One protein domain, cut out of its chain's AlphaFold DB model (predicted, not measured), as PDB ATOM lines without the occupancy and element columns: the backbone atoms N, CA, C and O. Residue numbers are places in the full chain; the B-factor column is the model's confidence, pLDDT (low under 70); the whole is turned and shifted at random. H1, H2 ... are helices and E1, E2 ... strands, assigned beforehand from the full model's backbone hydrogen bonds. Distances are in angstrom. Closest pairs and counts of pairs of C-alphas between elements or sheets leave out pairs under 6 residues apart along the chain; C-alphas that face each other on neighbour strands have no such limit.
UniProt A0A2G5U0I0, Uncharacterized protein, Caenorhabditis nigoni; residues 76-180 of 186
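Overview. This is residues 76 to 180 of the 186 residues of an uncharacterized protein of Caenorhabditis nigoni (UniProt A0A2G5U0I0). Three helices, H1, H5 and H6, lie side by side in a row and run the same way, and alongside this row is a second layer, in which the two parallel strands E1 and E2 continue beside the short helices H3 and H4. H2 lies at one end, where the chain turns from H1 towards H3, and the contact between the layers through H5 and E1 is slight. The printed part has 105 residues, with six named helices and two named strands in the order H1 H2 H3 H4 H5 E1 H6 E2, and its class is mostly helix. It is compact, with a radius of gyration of the C-alphas of 13.2 A, and rounded, with spans of 37 by 30 by 21 A.

Arrangement. H1, residues 81 to 90, and H2, residues 94 to 97, are close but not clearly touching; their closest C-alphas, of Ile 89 and Leu 97, are 7.3 A apart. H3, residues 100 to 103, is likewise close to H2 but not clearly touching, with C-alphas of Ser 96 and Leu 102 closest at 7.3 A. H4, residues 106 to 111, and H5, residues 117 to 129, are apart. H5 touches H1 with residues 119 to 123 alone, the same way at a shallow tilt of 19 degrees; Leu 86 and Leu 123 have the closest C-alphas, 5.5 A. For E1, residues 137 to 142, the closest C-alphas are Trp 103 to Leu 138 from H3, 5.2 A, and Phe 106 to Val 140 from H4, 4.7 A. H6, residues 147 to 159, touches H5, the same way at a shallow tilt of 12 degrees, closest at the C-alphas of Ile 128 and Ala 157, 6.0 A. E2, residues 172 to 177, is the parallel neighbour of E1 at 12 degrees; N 138 and O 172, 2.9 A, and N 176 and O 140, 3.0 A, are within hydrogen-bond range. E1, H6 and E2 form a strand-helix-strand unit, two parallel neighbour strands with a helix between, and its crossover is right-handed. Every O i to N i+4 pair is within range in H1, H5 and H6, but 1 of 2 in H4; H2 and H3 are too short for such a pair.

Along the chain. H1 begins at C-alpha 81, (174.097, 99.188, 119.800), and spans 14.3 A. H2, H3 and H4 measure 5.0 A, 5.6 A and 8.9 A. H5 is 18.3 A and H6 18.5 A long. E1, 15.7 A, begins at C-alpha 137, (177.414, 111.528, 106.326); E2, 16.7 A, ends at C-alpha 177, (163.385, 109.821, 116.574).

Size, cuts and confidence. The two C-alphas farthest apart, of Lys 79 and Lys 166, are 37.9 A apart. The printed part has no cut. The link from H6 to E2, residues 160 to 171, is long. Mean pLDDT of the printed part is 83.9; residues 76 to 78, 161 to 169 and 180 are under 70.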
ATOM      1  N   ASP A  76     182.005  93.002 119.647       54.66
ATOM      2  CA  ASP A  76     180.656  93.334 120.145       54.66
ATOM      3  C   ASP A  76     180.625  93.181 121.681       54.66
ATOM      4  O   ASP A  76     179.841  92.465 122.301       54.66
ATOM      5  N   SER A  77     181.562  93.869 122.320       59.81
ATOM      6  CA  SER A  77     181.865  93.844 123.746       59.81
ATOM      7  C   SER A  77     180.755  94.481 124.575       59.81
ATOM      8  O   SER A  77     180.665  94.240 125.779       59.81
ATOM      9  N   SER A  78     179.901  95.301 123.954       69.50
ATOM     10  CA  SER A  78     178.766  95.927 124.620       69.50
ATOM     11  C   SER A  78     177.444  95.433 124.041       69.50
ATOM     12  O   SER A  78     177.291  95.261 122.834       69.50
ATOM     13  N   LYS A  79     176.457  95.247 124.924       84.44
ATOM     14  CA  LYS A  79     175.067  94.979 124.529       84.44
ATOM     15  C   LYS A  79     174.384  96.209 123.918       84.44
ATOM     16  O   LYS A  79     173.258  96.074 123.453       84.44
ATOM     17  N   ASP A  80     175.017  97.384 123.993       88.31
ATOM     18  CA  ASP A  80     174.445  98.652 123.558       88.31
ATOM     19  C   ASP A  80     174.884  98.980 122.124       88.31
ATOM     20  O   ASP A  80     176.053  99.231 121.824       88.31
ATOM     21  N   ASP A  81     173.908  98.983 121.227       88.94
ATOM     22  CA  ASP A  81     174.097  99.188 119.800       88.94
ATOM     23  C   ASP A  81     174.684 100.568 119.460       88.94
ATOM     24  O   ASP A  81     175.435 100.690 118.487       88.94
ATOM     25  N   ALA A  82     174.366 101.602 120.250       89.00
ATOM     26  CA  ALA A  82     174.879 102.953 120.032       89.00
ATOM     27  C   ALA A  82     176.354 103.053 120.440       89.00
ATOM     28  O   ALA A  82     177.148 103.681 119.738       89.00
ATOM     29  N   VAL A  83     176.749 102.358 121.512       91.25
ATOM     30  CA  VAL A  83     178.156 102.257 121.931       91.25
ATOM     31  C   VAL A  83     178.980 101.504 120.888       91.25
ATOM     32  O   VAL A  83     180.085 101.932 120.558       91.25
ATOM     33  N   ASN A  84     178.456 100.411 120.327       90.56
ATOM     34  CA  ASN A  84     179.171  99.665 119.285       90.56
ATOM     35  C   ASN A  84     179.322 100.499 118.002       90.56
ATOM     36  O   ASN A  84     180.385 100.477 117.380       90.56
ATOM     37  N   LEU A  85     178.304 101.285 117.630       89.88
ATOM     38  CA  LEU A  85     178.399 102.218 116.503       89.88
ATOM     39  C   LEU A  85     179.452 103.305 116.756       89.88
ATOM     40  O   LEU A  85     180.269 103.570 115.876       89.88
ATOM     41  N   LEU A  86     179.473 103.887 117.956       91.00
ATOM     42  CA  LEU A  86     180.474 104.878 118.345       91.00
ATOM     43  C   LEU A  86     181.895 104.307 118.252       91.00
ATOM     44  O   LEU A  86     182.753 104.897 117.600       91.00
ATOM     45  N   LYS A  87     182.131 103.118 118.818       90.62
ATOM     46  CA  LYS A  87     183.424 102.421 118.715       90.62
ATOM     47  C   LYS A  87     183.820 102.158 117.263       90.62
ATOM     48  O   LYS A  87     184.984 102.307 116.904       90.62
ATOM     49  N   ARG A  88     182.860 101.780 116.413       88.88
ATOM     50  CA  ARG A  88     183.107 101.562 114.983       88.88
ATOM     51  C   ARG A  88     183.548 102.844 114.279       88.88
ATOM     52  O   ARG A  88     184.442 102.770 113.446       88.88
ATOM     53  N   ILE A  89     182.947 103.987 114.607       89.38
ATOM     54  CA  ILE A  89     183.365 105.298 114.085       89.38
ATOM     55  C   ILE A  89     184.784 105.621 114.563       89.38
ATOM     56  O   ILE A  89     185.652 105.915 113.749       89.38
ATOM     57  N   GLN A  90     185.045 105.472 115.862       89.56
ATOM     58  CA  GLN A  90     186.351 105.763 116.462       89.56
ATOM     59  C   GLN A  90     187.482 104.896 115.900       89.56
ATOM     60  O   GLN A  90     188.599 105.370 115.729       89.56
ATOM     61  N   ASN A  91     187.197 103.646 115.544       88.88
ATOM     62  CA  ASN A  91     188.195 102.731 114.989       88.88
ATOM     63  C   ASN A  91     188.274 102.761 113.452       88.88
ATOM     64  O   ASN A  91     189.086 102.040 112.871       88.88
ATOM     65  N   ALA A  92     187.428 103.538 112.771       87.44
ATOM     66  CA  ALA A  92     187.419 103.596 111.315       87.44
ATOM     67  C   ALA A  92     188.609 104.402 110.768       87.44
ATOM     68  O   ALA A  92     189.027 105.405 111.341       87.44
ATOM     69  N   SER A  93     189.129 103.983 109.612       87.88
ATOM     70  CA  SER A  93     190.098 104.779 108.853       87.88
ATOM     71  C   SER A  93     189.438 106.022 108.248       87.88
ATOM     72  O   SER A  93     188.240 106.011 107.957       87.88
ATOM     73  N   GLU A  94     190.223 107.058 107.940       84.00
ATOM     74  CA  GLU A  94     189.710 108.266 107.271       84.00
ATOM     75  C   GLU A  94     188.995 107.928 105.948       84.00
ATOM     76  O   GLU A  94     187.899 108.418 105.677       84.00
ATOM     77  N   SER A  95     189.557 107.013 105.150       84.44
ATOM     78  CA  SER A  95     188.935 106.535 103.909       84.44
ATOM     79  C   SER A  95     187.560 105.897 104.136       84.44
ATOM     80  O   SER A  95     186.648 106.097 103.335       84.44
ATOM     81  N   SER A  96     187.391 105.175 105.246       85.69
ATOM     82  CA  SER A  96     186.115 104.569 105.623       85.69
ATOM     83  C   SER A  96     185.123 105.629 106.094       85.69
ATOM     84  O   SER A  96     183.966 105.588 105.691       85.69
ATOM     85  N   LEU A  97     185.565 106.612 106.888       85.56
ATOM     86  CA  LEU A  97     184.734 107.734 107.354       85.56
ATOM     87  C   LEU A  97     184.189 108.587 106.196       85.56
ATOM     88  O   LEU A  97     183.066 109.093 106.272       85.56
ATOM     89  N   ARG A  98     184.938 108.702 105.090       84.06
ATOM     90  CA  ARG A  98     184.479 109.394 103.873       84.06
ATOM     91  C   ARG A  98     183.552 108.555 102.986       84.06
ATOM     92  O   ARG A  98     182.885 109.116 102.117       84.06
ATOM     93  N   ASN A  99     183.471 107.240 103.191       85.25
ATOM     94  CA  ASN A  99     182.577 106.378 102.424       85.25
ATOM     95  C   ASN A  99     181.135 106.482 102.941       85.25
ATOM     96  O   ASN A  99     180.740 105.823 103.901       85.25
ATOM     97  N   VAL A 100     180.339 107.291 102.247       81.88
ATOM     98  CA  VAL A 100     178.938 107.588 102.568       81.88
ATOM     99  C   VAL A 100     178.086 106.327 102.774       81.88
ATOM    100  O   VAL A 100     177.267 106.290 103.690       81.88
ATOM    101  N   ALA A 101     178.302 105.276 101.978       80.56
ATOM    102  CA  ALA A 101     177.489 104.061 102.029       80.56
ATOM    103  C   ALA A 101     177.642 103.278 103.347       80.56
ATOM    104  O   ALA A 101     176.723 102.571 103.749       80.56
ATOM    105  N   LEU A 102     178.777 103.416 104.044       80.94
ATOM    106  CA  LEU A 102     179.021 102.715 105.311       80.94
ATOM    107  C   LEU A 102     178.248 103.315 106.491       80.94
ATOM    108  O   LEU A 102     178.032 102.628 107.490       80.94
ATOM    109  N   TRP A 103     177.848 104.583 106.379       85.56
ATOM    110  CA  TRP A 103     177.306 105.376 107.485       85.56
ATOM    111  C   TRP A 103     175.842 105.781 107.290       85.56
ATOM    112  O   TRP A 103     175.247 106.403 108.175       85.56
ATOM    113  N   ASP A 104     175.220 105.356 106.187       81.69
ATOM    114  CA  ASP A 104     173.762 105.311 106.069       81.69
ATOM    115  C   ASP A 104     173.201 104.103 106.838       81.69
ATOM    116  O   ASP A 104     172.711 103.116 106.290       81.69
ATOM    117  N   VAL A 105     173.325 104.159 108.163       83.75
ATOM    118  CA  VAL A 105     172.921 103.079 109.073       83.75
ATOM    119  C   VAL A 105     171.462 103.200 109.503       83.75
ATOM    120  O   VAL A 105     171.057 102.589 110.492       83.75
ATOM    121  N   PHE A 106     170.642 103.969 108.787       85.06
ATOM    122  CA  PHE A 106     169.270 104.271 109.187       85.06
ATOM    123  C   PHE A 106     168.413 103.007 109.367       85.06
ATOM    124  O   PHE A 106     167.841 102.780 110.434       85.06
ATOM    125  N   GLU A 107     168.367 102.133 108.360       82.06
ATOM    126  CA  GLU A 107     167.554 100.909 108.423       82.06
ATOM    127  C   GLU A 107     168.079  99.905 109.458       82.06
ATOM    128  O   GLU A 107     167.306  99.180 110.089       82.06
ATOM    129  N   ILE A 108     169.396  99.879 109.672       83.25
ATOM    130  CA  ILE A 108     170.035  99.010 110.666       83.25
ATOM    131  C   ILE A 108     169.740  99.527 112.081       83.25
ATOM    132  O   ILE A 108     169.282  98.767 112.935       83.25
ATOM    133  N   SER A 109     169.938 100.824 112.326       83.69
ATOM    134  CA  SER A 109     169.677 101.476 113.618       83.69
ATOM    135  C   SER A 109     168.200 101.427 114.009       83.69
ATOM    136  O   SER A 109     167.881 101.208 115.171       83.69
ATOM    137  N   LYS A 110     167.276 101.486 113.044       86.19
ATOM    138  CA  LYS A 110     165.838 101.295 113.294       86.19
ATOM    139  C   LYS A 110     165.495  99.902 113.847       86.19
ATOM    140  O   LYS A 110     164.557  99.757 114.637       86.19
ATOM    141  N   LYS A 111     166.229  98.865 113.427       84.50
ATOM    142  CA  LYS A 111     166.047  97.476 113.894       84.50
ATOM    143  C   LYS A 111     166.722  97.227 115.246       84.50
ATOM    144  O   LYS A 111     166.241  96.397 116.019       84.50
ATOM    145  N   LYS A 112     167.795  97.962 115.538       82.56
ATOM    146  CA  LYS A 112     168.566  97.911 116.783       82.56
ATOM    147  C   LYS A 112     167.815  98.611 117.918       82.56
ATOM    148  O   LYS A 112     167.670  99.826 117.944       82.56
ATOM    149  N   LYS A 113     167.264  97.824 118.846       83.00
ATOM    150  CA  LYS A 113     166.460  98.332 119.977       83.00
ATOM    151  C   LYS A 113     167.252  98.456 121.277       83.00
ATOM    152  O   LYS A 113     166.737  99.033 122.238       83.00
ATOM    153  N   ASN A 114     168.456  97.889 121.321       88.44
ATOM    154  CA  ASN A 114     169.272  97.836 122.523       88.44
ATOM    155  C   ASN A 114     170.133  99.094 122.611       88.44
ATOM    156  O   ASN A 114     171.345  99.045 122.464       88.44
ATOM    157  N   THR A 115     169.481 100.228 122.837       90.19
ATOM    158  CA  THR A 115     170.130 101.519 123.071       90.19
ATOM    159  C   THR A 115     169.571 102.158 124.336       90.19
ATOM    160  O   THR A 115     168.411 101.934 124.721       90.19
ATOM    161  N   THR A 116     170.393 102.976 124.987       92.25
ATOM    162  CA  THR A 116     169.987 103.837 126.098       92.25
ATOM    163  C   THR A 116     169.990 105.297 125.652       92.25
ATOM    164  O   THR A 116     170.650 105.671 124.689       92.25
ATOM    165  N   ARG A 117     169.242 106.157 126.352       92.00
ATOM    166  CA  ARG A 117     169.240 107.602 126.057       92.00
ATOM    167  C   ARG A 117     170.642 108.206 126.174       92.00
ATOM    168  O   ARG A 117     171.007 109.051 125.368       92.00
ATOM    169  N   ILE A 118     171.411 107.755 127.166       93.62
ATOM    170  CA  ILE A 118     172.776 108.224 127.422       93.62
ATOM    171  C   ILE A 118     173.698 107.812 126.271       93.62
ATOM    172  O   ILE A 118     174.381 108.666 125.725       93.62
ATOM    173  N   SER A 119     173.656 106.551 125.831       93.88
ATOM    174  CA  SER A 119     174.526 106.094 124.741       93.88
ATOM    175  C   SER A 119     174.210 106.749 123.394       93.88
ATOM    176  O   SER A 119     175.127 107.070 122.640       93.88
ATOM    177  N   GLU A 120     172.930 106.999 123.094       92.88
ATOM    178  CA  GLU A 120     172.530 107.764 121.905       92.88
ATOM    179  C   GLU A 120     173.025 109.218 121.976       92.88
ATOM    180  O   GLU A 120     173.546 109.736 120.989       92.88
ATOM    181  N   LEU A 121     172.908 109.865 123.141       93.56
ATOM    182  CA  LEU A 121     173.437 111.213 123.365       93.56
ATOM    183  C   LEU A 121     174.961 111.268 123.229       93.56
ATOM    184  O   LEU A 121     175.474 112.179 122.583       93.56
ATOM    185  N   ASP A 122     175.679 110.314 123.815       93.38
ATOM    186  CA  ASP A 122     177.142 110.259 123.778       93.38
ATOM    187  C   ASP A 122     177.660 110.078 122.351       93.38
ATOM    188  O   ASP A 122     178.581 110.784 121.942       93.38
ATOM    189  N   LEU A 123     177.016 109.203 121.567       92.50
ATOM    190  CA  LEU A 123     177.298 109.040 120.143       92.50
ATOM    191  C   LEU A 123     177.196 110.385 119.410       92.50
ATOM    192  O   LEU A 123     178.144 110.804 118.747       92.50
ATOM    193  N   ILE A 124     176.061 111.076 119.551       91.62
ATOM    194  CA  ILE A 124     175.793 112.334 118.842       91.62
ATOM    195  C   ILE A 124     176.753 113.437 119.286       91.62
ATOM    196  O   ILE A 124     177.324 114.126 118.441       91.62
ATOM    197  N   ASN A 125     176.950 113.589 120.597       90.25
ATOM    198  CA  ASN A 125     177.864 114.582 121.149       90.25
ATOM    199  C   ASN A 125     179.273 114.381 120.590       90.25
ATOM    200  O   ASN A 125     179.865 115.343 120.113       90.25
ATOM    201  N   HIS A 126     179.771 113.141 120.574       89.69
ATOM    202  CA  HIS A 126     181.099 112.841 120.053       89.69
ATOM    203  C   HIS A 126     181.253 113.269 118.590       89.69
ATOM    204  O   HIS A 126     182.208 113.959 118.256       89.69
ATOM    205  N   ILE A 127     180.279 112.945 117.735       88.88
ATOM    206  CA  ILE A 127     180.305 113.293 116.304       88.88
ATOM    207  C   ILE A 127     180.275 114.811 116.073       88.88
ATOM    208  O   ILE A 127     180.890 115.318 115.130       88.88
ATOM    209  N   ILE A 128     179.545 115.549 116.910       87.38
ATOM    210  CA  ILE A 128     179.488 117.010 116.821       87.38
ATOM    211  C   ILE A 128     180.832 117.617 117.226       87.38
ATOM    212  O   ILE A 128     181.327 118.488 116.513       87.38
ATOM    213  N   THR A 129     181.427 117.135 118.321       84.06
ATOM    214  CA  THR A 129     182.654 117.701 118.900       84.06
ATOM    215  C   THR A 129     183.939 117.271 118.193       84.06
ATOM    216  O   THR A 129     184.887 118.049 118.129       84.06
ATOM    217  N   ASP A 130     184.001 116.043 117.674       83.75
ATOM    218  CA  ASP A 130     185.213 115.469 117.086       83.75
ATOM    219  C   ASP A 130     185.227 115.675 115.566       83.75
ATOM    220  O   ASP A 130     184.797 114.837 114.774       83.75
ATOM    221  N   PHE A 131     185.665 116.864 115.153       77.56
ATOM    222  CA  PHE A 131     185.622 117.308 113.757       77.56
ATOM    223  C   PHE A 131     186.526 116.519 112.817       77.56
ATOM    224  O   PHE A 131     186.202 116.403 111.633       77.56
ATOM    225  N   ASP A 132     187.658 116.041 113.327       76.88
ATOM    226  CA  ASP A 132     188.687 115.399 112.516       76.88
ATOM    227  C   ASP A 132     188.407 113.894 112.359       76.88
ATOM    228  O   ASP A 132     188.779 113.312 111.341       76.88
ATOM    229  N   HIS A 133     187.673 113.283 113.299       81.19
ATOM    230  CA  HIS A 133     187.406 111.842 113.316       81.19
ATOM    231  C   HIS A 133     185.912 111.487 113.282       81.19
ATOM    232  O   HIS A 133     185.412 110.669 114.057       81.19
ATOM    233  N   ARG A 134     185.178 112.094 112.344       85.44
ATOM    234  CA  ARG A 134     183.740 111.849 112.143       85.44
ATOM    235  C   ARG A 134     183.379 111.471 110.703       85.44
ATOM    236  O   ARG A 134     184.065 111.885 109.768       85.44
ATOM    237  N   PRO A 135     182.272 110.734 110.492       86.56
ATOM    238  CA  PRO A 135     181.771 110.438 109.155       86.56
ATOM    239  C   PRO A 135     181.347 111.703 108.400       86.56
ATOM    240  O   PRO A 135     180.801 112.634 108.992       86.56
ATOM    241  N   ALA A 136     181.519 111.717 107.075       83.44
ATOM    242  CA  ALA A 136     181.032 112.823 106.239       83.44
ATOM    243  C   ALA A 136     179.490 112.879 106.187       83.44
ATOM    244  O   ALA A 136     178.888 113.955 106.166       83.44
ATOM    245  N   LEU A 137     178.855 111.707 106.200       86.44
ATOM    246  CA  LEU A 137     177.414 111.528 106.326       86.44
ATOM    247  C   LEU A 137     177.147 110.594 107.502       86.44
ATOM    248  O   LEU A 137     177.800 109.562 107.607       86.44
ATOM    249  N   LEU A 138     176.155 110.899 108.330       89.12
ATOM    250  CA  LEU A 138     175.608 109.931 109.273       89.12
ATOM    251  C   LEU A 138     174.090 110.032 109.322       89.12
ATOM    252  O   LEU A 138     173.530 111.051 109.734       89.12
ATOM    253  N   HIS A 139     173.421 108.949 108.946       89.44
ATOM    254  CA  HIS A 139     171.978 108.817 109.084       89.44
ATOM    255  C   HIS A 139     171.667 107.775 110.150       89.44
ATOM    256  O   HIS A 139     171.957 106.591 109.982       89.44
ATOM    257  N   VAL A 140     171.066 108.215 111.255       90.38
ATOM    258  CA  VAL A 140     170.834 107.363 112.423       90.38
ATOM    259  C   VAL A 140     169.414 107.519 112.952       90.38
ATOM    260  O   VAL A 140     168.822 108.602 112.950       90.38
ATOM    261  N   PHE A 141     168.851 106.398 113.390       90.12
ATOM    262  CA  PHE A 141     167.612 106.357 114.144       90.12
ATOM    263  C   PHE A 141     167.924 106.264 115.640       90.12
ATOM    264  O   PHE A 141     168.557 105.307 116.081       90.12
ATOM    265  N   CYS A 142     167.467 107.245 116.414       90.06
ATOM    266  CA  CYS A 142     167.664 107.327 117.856       90.06
ATOM    267  C   CYS A 142     166.311 107.216 118.560       90.06
ATOM    268  O   CYS A 142     165.453 108.094 118.457       90.06
ATOM    269  N   ARG A 143     166.093 106.105 119.258       89.12
ATOM    270  CA  ARG A 143     164.780 105.756 119.805       89.12
ATOM    271  C   ARG A 143     164.491 106.435 121.138       89.12
ATOM    272  O   ARG A 143     163.330 106.612 121.501       89.12
ATOM    273  N   ARG A 144     165.536 106.709 121.914       90.44
ATOM    274  CA  ARG A 144     165.445 107.068 123.333       90.44
ATOM    275  C   ARG A 144     165.600 108.565 123.582       90.44
ATOM    276  O   ARG A 144     165.363 108.991 124.713       90.44
ATOM    277  N   LEU A 145     165.980 109.337 122.565       89.06
ATOM    278  CA  LEU A 145     166.076 110.793 122.652       89.06
ATOM    279  C   LEU A 145     164.715 111.444 122.890       89.06
ATOM    280  O   LEU A 145     163.696 111.032 122.328       89.06
ATOM    281  N   ILE A 146     164.731 112.502 123.698       88.81
ATOM    282  CA  ILE A 146     163.565 113.348 123.959       88.81
ATOM    283  C   ILE A 146     163.741 114.756 123.386       88.81
ATOM    284  O   ILE A 146     164.827 115.145 122.970       88.81
ATOM    285  N   GLU A 147     162.673 115.550 123.390       85.25
ATOM    286  CA  GLU A 147     162.655 116.904 122.821       85.25
ATOM    287  C   GLU A 147     163.781 117.813 123.347       85.25
ATOM    288  O   GLU A 147     164.481 118.446 122.557       85.25
ATOM    289  N   SER A 148     164.023 117.819 124.663       88.00
ATOM    290  CA  SER A 148     165.097 118.625 125.263       88.00
ATOM    291  C   SER A 148     166.490 118.213 124.782       88.00
ATOM    292  O   SER A 148     167.386 119.049 124.701       88.00
ATOM    293  N   ASP A 149     166.683 116.931 124.453       89.75
ATOM    294  CA  ASP A 149     167.954 116.440 123.915       89.75
ATOM    295  C   ASP A 149     168.194 117.008 122.526       89.75
ATOM    296  O   ASP A 149     169.291 117.464 122.234       89.75
ATOM    297  N   ILE A 150     167.158 117.021 121.683       87.81
ATOM    298  CA  ILE A 150     167.245 117.550 120.321       87.81
ATOM    299  C   ILE A 150     167.547 119.049 120.344       87.81
ATOM    300  O   ILE A 150     168.426 119.498 119.614       87.81
ATOM    301  N   GLN A 151     166.887 119.811 121.220       86.31
ATOM    302  CA  GLN A 151     167.183 121.237 121.403       86.31
ATOM    303  C   GLN A 151     168.642 121.460 121.820       86.31
ATOM    304  O   GLN A 151     169.331 122.303 121.245       86.31
ATOM    305  N   MET A 152     169.141 120.663 122.769       88.44
ATOM    306  CA  MET A 152     170.536 120.720 123.201       88.44
ATOM    307  C   MET A 152     171.503 120.339 122.071       88.44
ATOM    308  O   MET A 152     172.505 121.020 121.878       88.44
ATOM    309  N   ILE A 153     171.210 119.277 121.316       89.06
ATOM    310  CA  ILE A 153     172.016 118.809 120.182       89.06
ATOM    311  C   ILE A 153     172.117 119.898 119.110       89.06
ATOM    312  O   ILE A 153     173.216 120.195 118.649       89.06
ATOM    313  N   ILE A 154     170.991 120.519 118.739       86.56
ATOM    314  CA  ILE A 154     170.959 121.623 117.770       86.56
ATOM    315  C   ILE A 154     171.780 122.804 118.295       86.56
ATOM    316  O   ILE A 154     172.631 123.321 117.575       86.56
ATOM    317  N   GLY A 155     171.574 123.198 119.557       86.38
ATOM    318  CA  GLY A 155     172.331 124.281 120.183       86.38
ATOM    319  C   GLY A 155     173.839 124.031 120.157       86.38
ATOM    320  O   GLY A 155     174.598 124.899 119.732       86.38
ATOM    321  N   LYS A 156     174.279 122.823 120.522       85.50
ATOM    322  CA  LYS A 156     175.693 122.433 120.442       85.50
ATOM    323  C   LYS A 156     176.218 122.444 119.012       85.50
ATOM    324  O   LYS A 156     177.282 122.999 118.774       85.50
ATOM    325  N   ALA A 157     175.476 121.894 118.053       83.19
ATOM    326  CA  ALA A 157     175.905 121.859 116.656       83.19
ATOM    327  C   ALA A 157     176.124 123.266 116.071       83.19
ATOM    328  O   ALA A 157     177.027 123.458 115.261       83.19
ATOM    329  N   LEU A 158     175.319 124.245 116.501       82.69
ATOM    330  CA  LEU A 158     175.442 125.644 116.087       82.69
ATOM    331  C   LEU A 158     176.583 126.386 116.797       82.69
ATOM    332  O   LEU A 158     177.246 127.208 116.172       82.69
ATOM    333  N   LEU A 159     176.805 126.120 118.088       82.19
ATOM    334  CA  LEU A 159     177.793 126.839 118.903       82.19
ATOM    335  C   LEU A 159     179.208 126.258 118.805       82.19
ATOM    336  O   LEU A 159     180.182 126.999 118.882       82.19
ATOM    337  N   GLU A 160     179.328 124.940 118.657       73.50
ATOM    338  CA  GLU A 160     180.606 124.218 118.714       73.50
ATOM    339  C   GLU A 160     181.166 123.910 117.314       73.50
ATOM    340  O   GLU A 160     182.254 123.354 117.194       73.50
ATOM    341  N   GLY A 161     180.454 124.295 116.247       65.38
ATOM    342  CA  GLY A 161     180.833 124.066 114.854       65.38
ATOM    343  C   GLY A 161     182.136 124.762 114.449       65.38
ATOM    344  O   GLY A 161     182.183 125.985 114.345       65.38
ATOM    345  N   THR A 162     183.187 123.998 114.128       66.56
ATOM    346  CA  THR A 162     184.338 124.564 113.407       66.56
ATOM    347  C   THR A 162     183.994 124.759 111.926       66.56
ATOM    348  O   THR A 162     183.345 123.891 111.328       66.56
ATOM    349  N   PRO A 163     184.400 125.887 111.312       67.62
ATOM    350  CA  PRO A 163     184.112 126.144 109.909       67.62
ATOM    351  C   PRO A 163     184.777 125.079 109.020       67.62
ATOM    352  O   PRO A 163     185.889 124.630 109.323       67.62
ATOM    353  N   PRO A 164     184.116 124.666 107.923       68.38
ATOM    354  CA  PRO A 164     184.685 123.701 106.994       68.38
ATOM    355  C   PRO A 164     185.977 124.256 106.389       68.38
ATOM    356  O   PRO A 164     186.081 125.437 106.059       68.38
ATOM    357  N   THR A 165     186.974 123.392 106.233       69.44
ATOM    358  CA  THR A 165     188.251 123.728 105.591       69.44
ATOM    359  C   THR A 165     188.509 122.762 104.443       69.44
ATOM    360  O   THR A 165     187.805 121.768 104.288       69.44
ATOM    361  N   LYS A 166     189.562 122.992 103.650       64.62
ATOM    362  CA  LYS A 166     189.966 122.075 102.567       64.62
ATOM    363  C   LYS A 166     190.142 120.618 103.037       64.62
ATOM    364  O   LYS A 166     189.967 119.697 102.246       64.62
ATOM    365  N   TYR A 167     190.474 120.416 104.313       62.00
ATOM    366  CA  TYR A 167     190.699 119.098 104.906       62.00
ATOM    367  C   TYR A 167     189.502 118.594 105.727       62.00
ATOM    368  O   TYR A 167     189.325 117.381 105.846       62.00
ATOM    369  N   ARG A 168     188.647 119.503 106.220       64.25
ATOM    370  CA  ARG A 168     187.483 119.206 107.067       64.25
ATOM    371  C   ARG A 168     186.188 119.277 106.268       64.25
ATOM    372  O   ARG A 168     185.750 120.363 105.889       64.25
ATOM    373  N   SER A 169     185.556 118.128 106.035       63.78
ATOM    374  CA  SER A 169     184.256 118.086 105.362       63.78
ATOM    375  C   SER A 169     183.142 118.622 106.257       63.78
ATOM    376  O   SER A 169     183.134 118.408 107.475       63.78
ATOM    377  N   ALA A 170     182.154 119.262 105.633       71.62
ATOM    378  CA  ALA A 170     180.881 119.524 106.285       71.62
ATOM    379  C   ALA A 170     180.264 118.188 106.728       71.62
ATOM    380  O   ALA A 170     180.126 117.267 105.923       71.62
ATOM    381  N   LEU A 171     179.929 118.077 108.013       80.50
ATOM    382  CA  LEU A 171     179.178 116.942 108.533       80.50
ATOM    383  C   LEU A 171     177.730 117.084 108.078       80.50
ATOM    384  O   LEU A 171     177.082 118.086 108.380       80.50
ATOM    385  N   ARG A 172     177.201 116.055 107.419       83.62
ATOM    386  CA  ARG A 172     175.764 115.929 107.196       83.62
ATOM    387  C   ARG A 172     175.210 114.851 108.116       83.62
ATOM    388  O   ARG A 172     175.461 113.666 107.922       83.62
ATOM    389  N   MET A 173     174.442 115.266 109.115       87.56
ATOM    390  CA  MET A 173     173.842 114.359 110.086       87.56
ATOM    391  C   MET A 173     172.320 114.413 110.007       87.56
ATOM    392  O   MET A 173     171.730 115.490 110.029       87.56
ATOM    393  N   THR A 174     171.688 113.243 109.946       89.06
ATOM    394  CA  THR A 174     170.232 113.095 110.027       89.06
ATOM    395  C   THR A 174     169.902 112.235 111.238       89.06
ATOM    396  O   THR A 174     170.268 111.058 111.277       89.06
ATOM    397  N   ILE A 175     169.182 112.807 112.203       88.69
ATOM    398  CA  ILE A 175     168.678 112.100 113.384       88.69
ATOM    399  C   ILE A 175     167.170 111.946 113.221       88.69
ATOM    400  O   ILE A 175     166.448 112.937 113.131       88.69
ATOM    401  N   LYS A 176     166.686 110.705 113.189       89.00
ATOM    402  CA  LYS A 176     165.248 110.423 113.290       89.00
ATOM    403  C   LYS A 176     164.938 109.850 114.661       89.00
ATOM    404  O   LYS A 176     165.674 108.991 115.137       89.00
ATOM    405  N   THR A 177     163.840 110.287 115.261       86.19
ATOM    406  CA  THR A 177     163.385 109.821 116.574       86.19
ATOM    407  C   THR A 177     161.987 109.212 116.490       86.19
ATOM    408  O   THR A 177     161.257 109.446 115.527       86.19
ATOM    409  N   ASP A 178     161.611 108.403 117.487       82.62
ATOM    410  CA  ASP A 178     160.234 107.881 117.629       82.62
ATOM    411  C   ASP A 178     159.245 108.993 118.056       82.62
ATOM    412  O   ASP A 178     158.032 108.846 117.916       82.62
ATOM    413  N   MET A 179     159.747 110.108 118.597       77.00
ATOM    414  CA  MET A 179     158.920 111.195 119.119       77.00
ATOM    415  C   MET A 179     158.493 112.156 117.995       77.00
ATOM    416  O   MET A 179     159.353 112.620 117.242       77.00
ATOM    417  N   PRO A 180     157.205 112.538 117.897       67.69
ATOM    418  CA  PRO A 180     156.805 113.636 117.029       67.69
ATOM    419  C   PRO A 180     157.387 114.941 117.582       67.69
ATOM    420  O   PRO A 180     157.041 115.363 118.686       67.69
TER     421      PRO A 180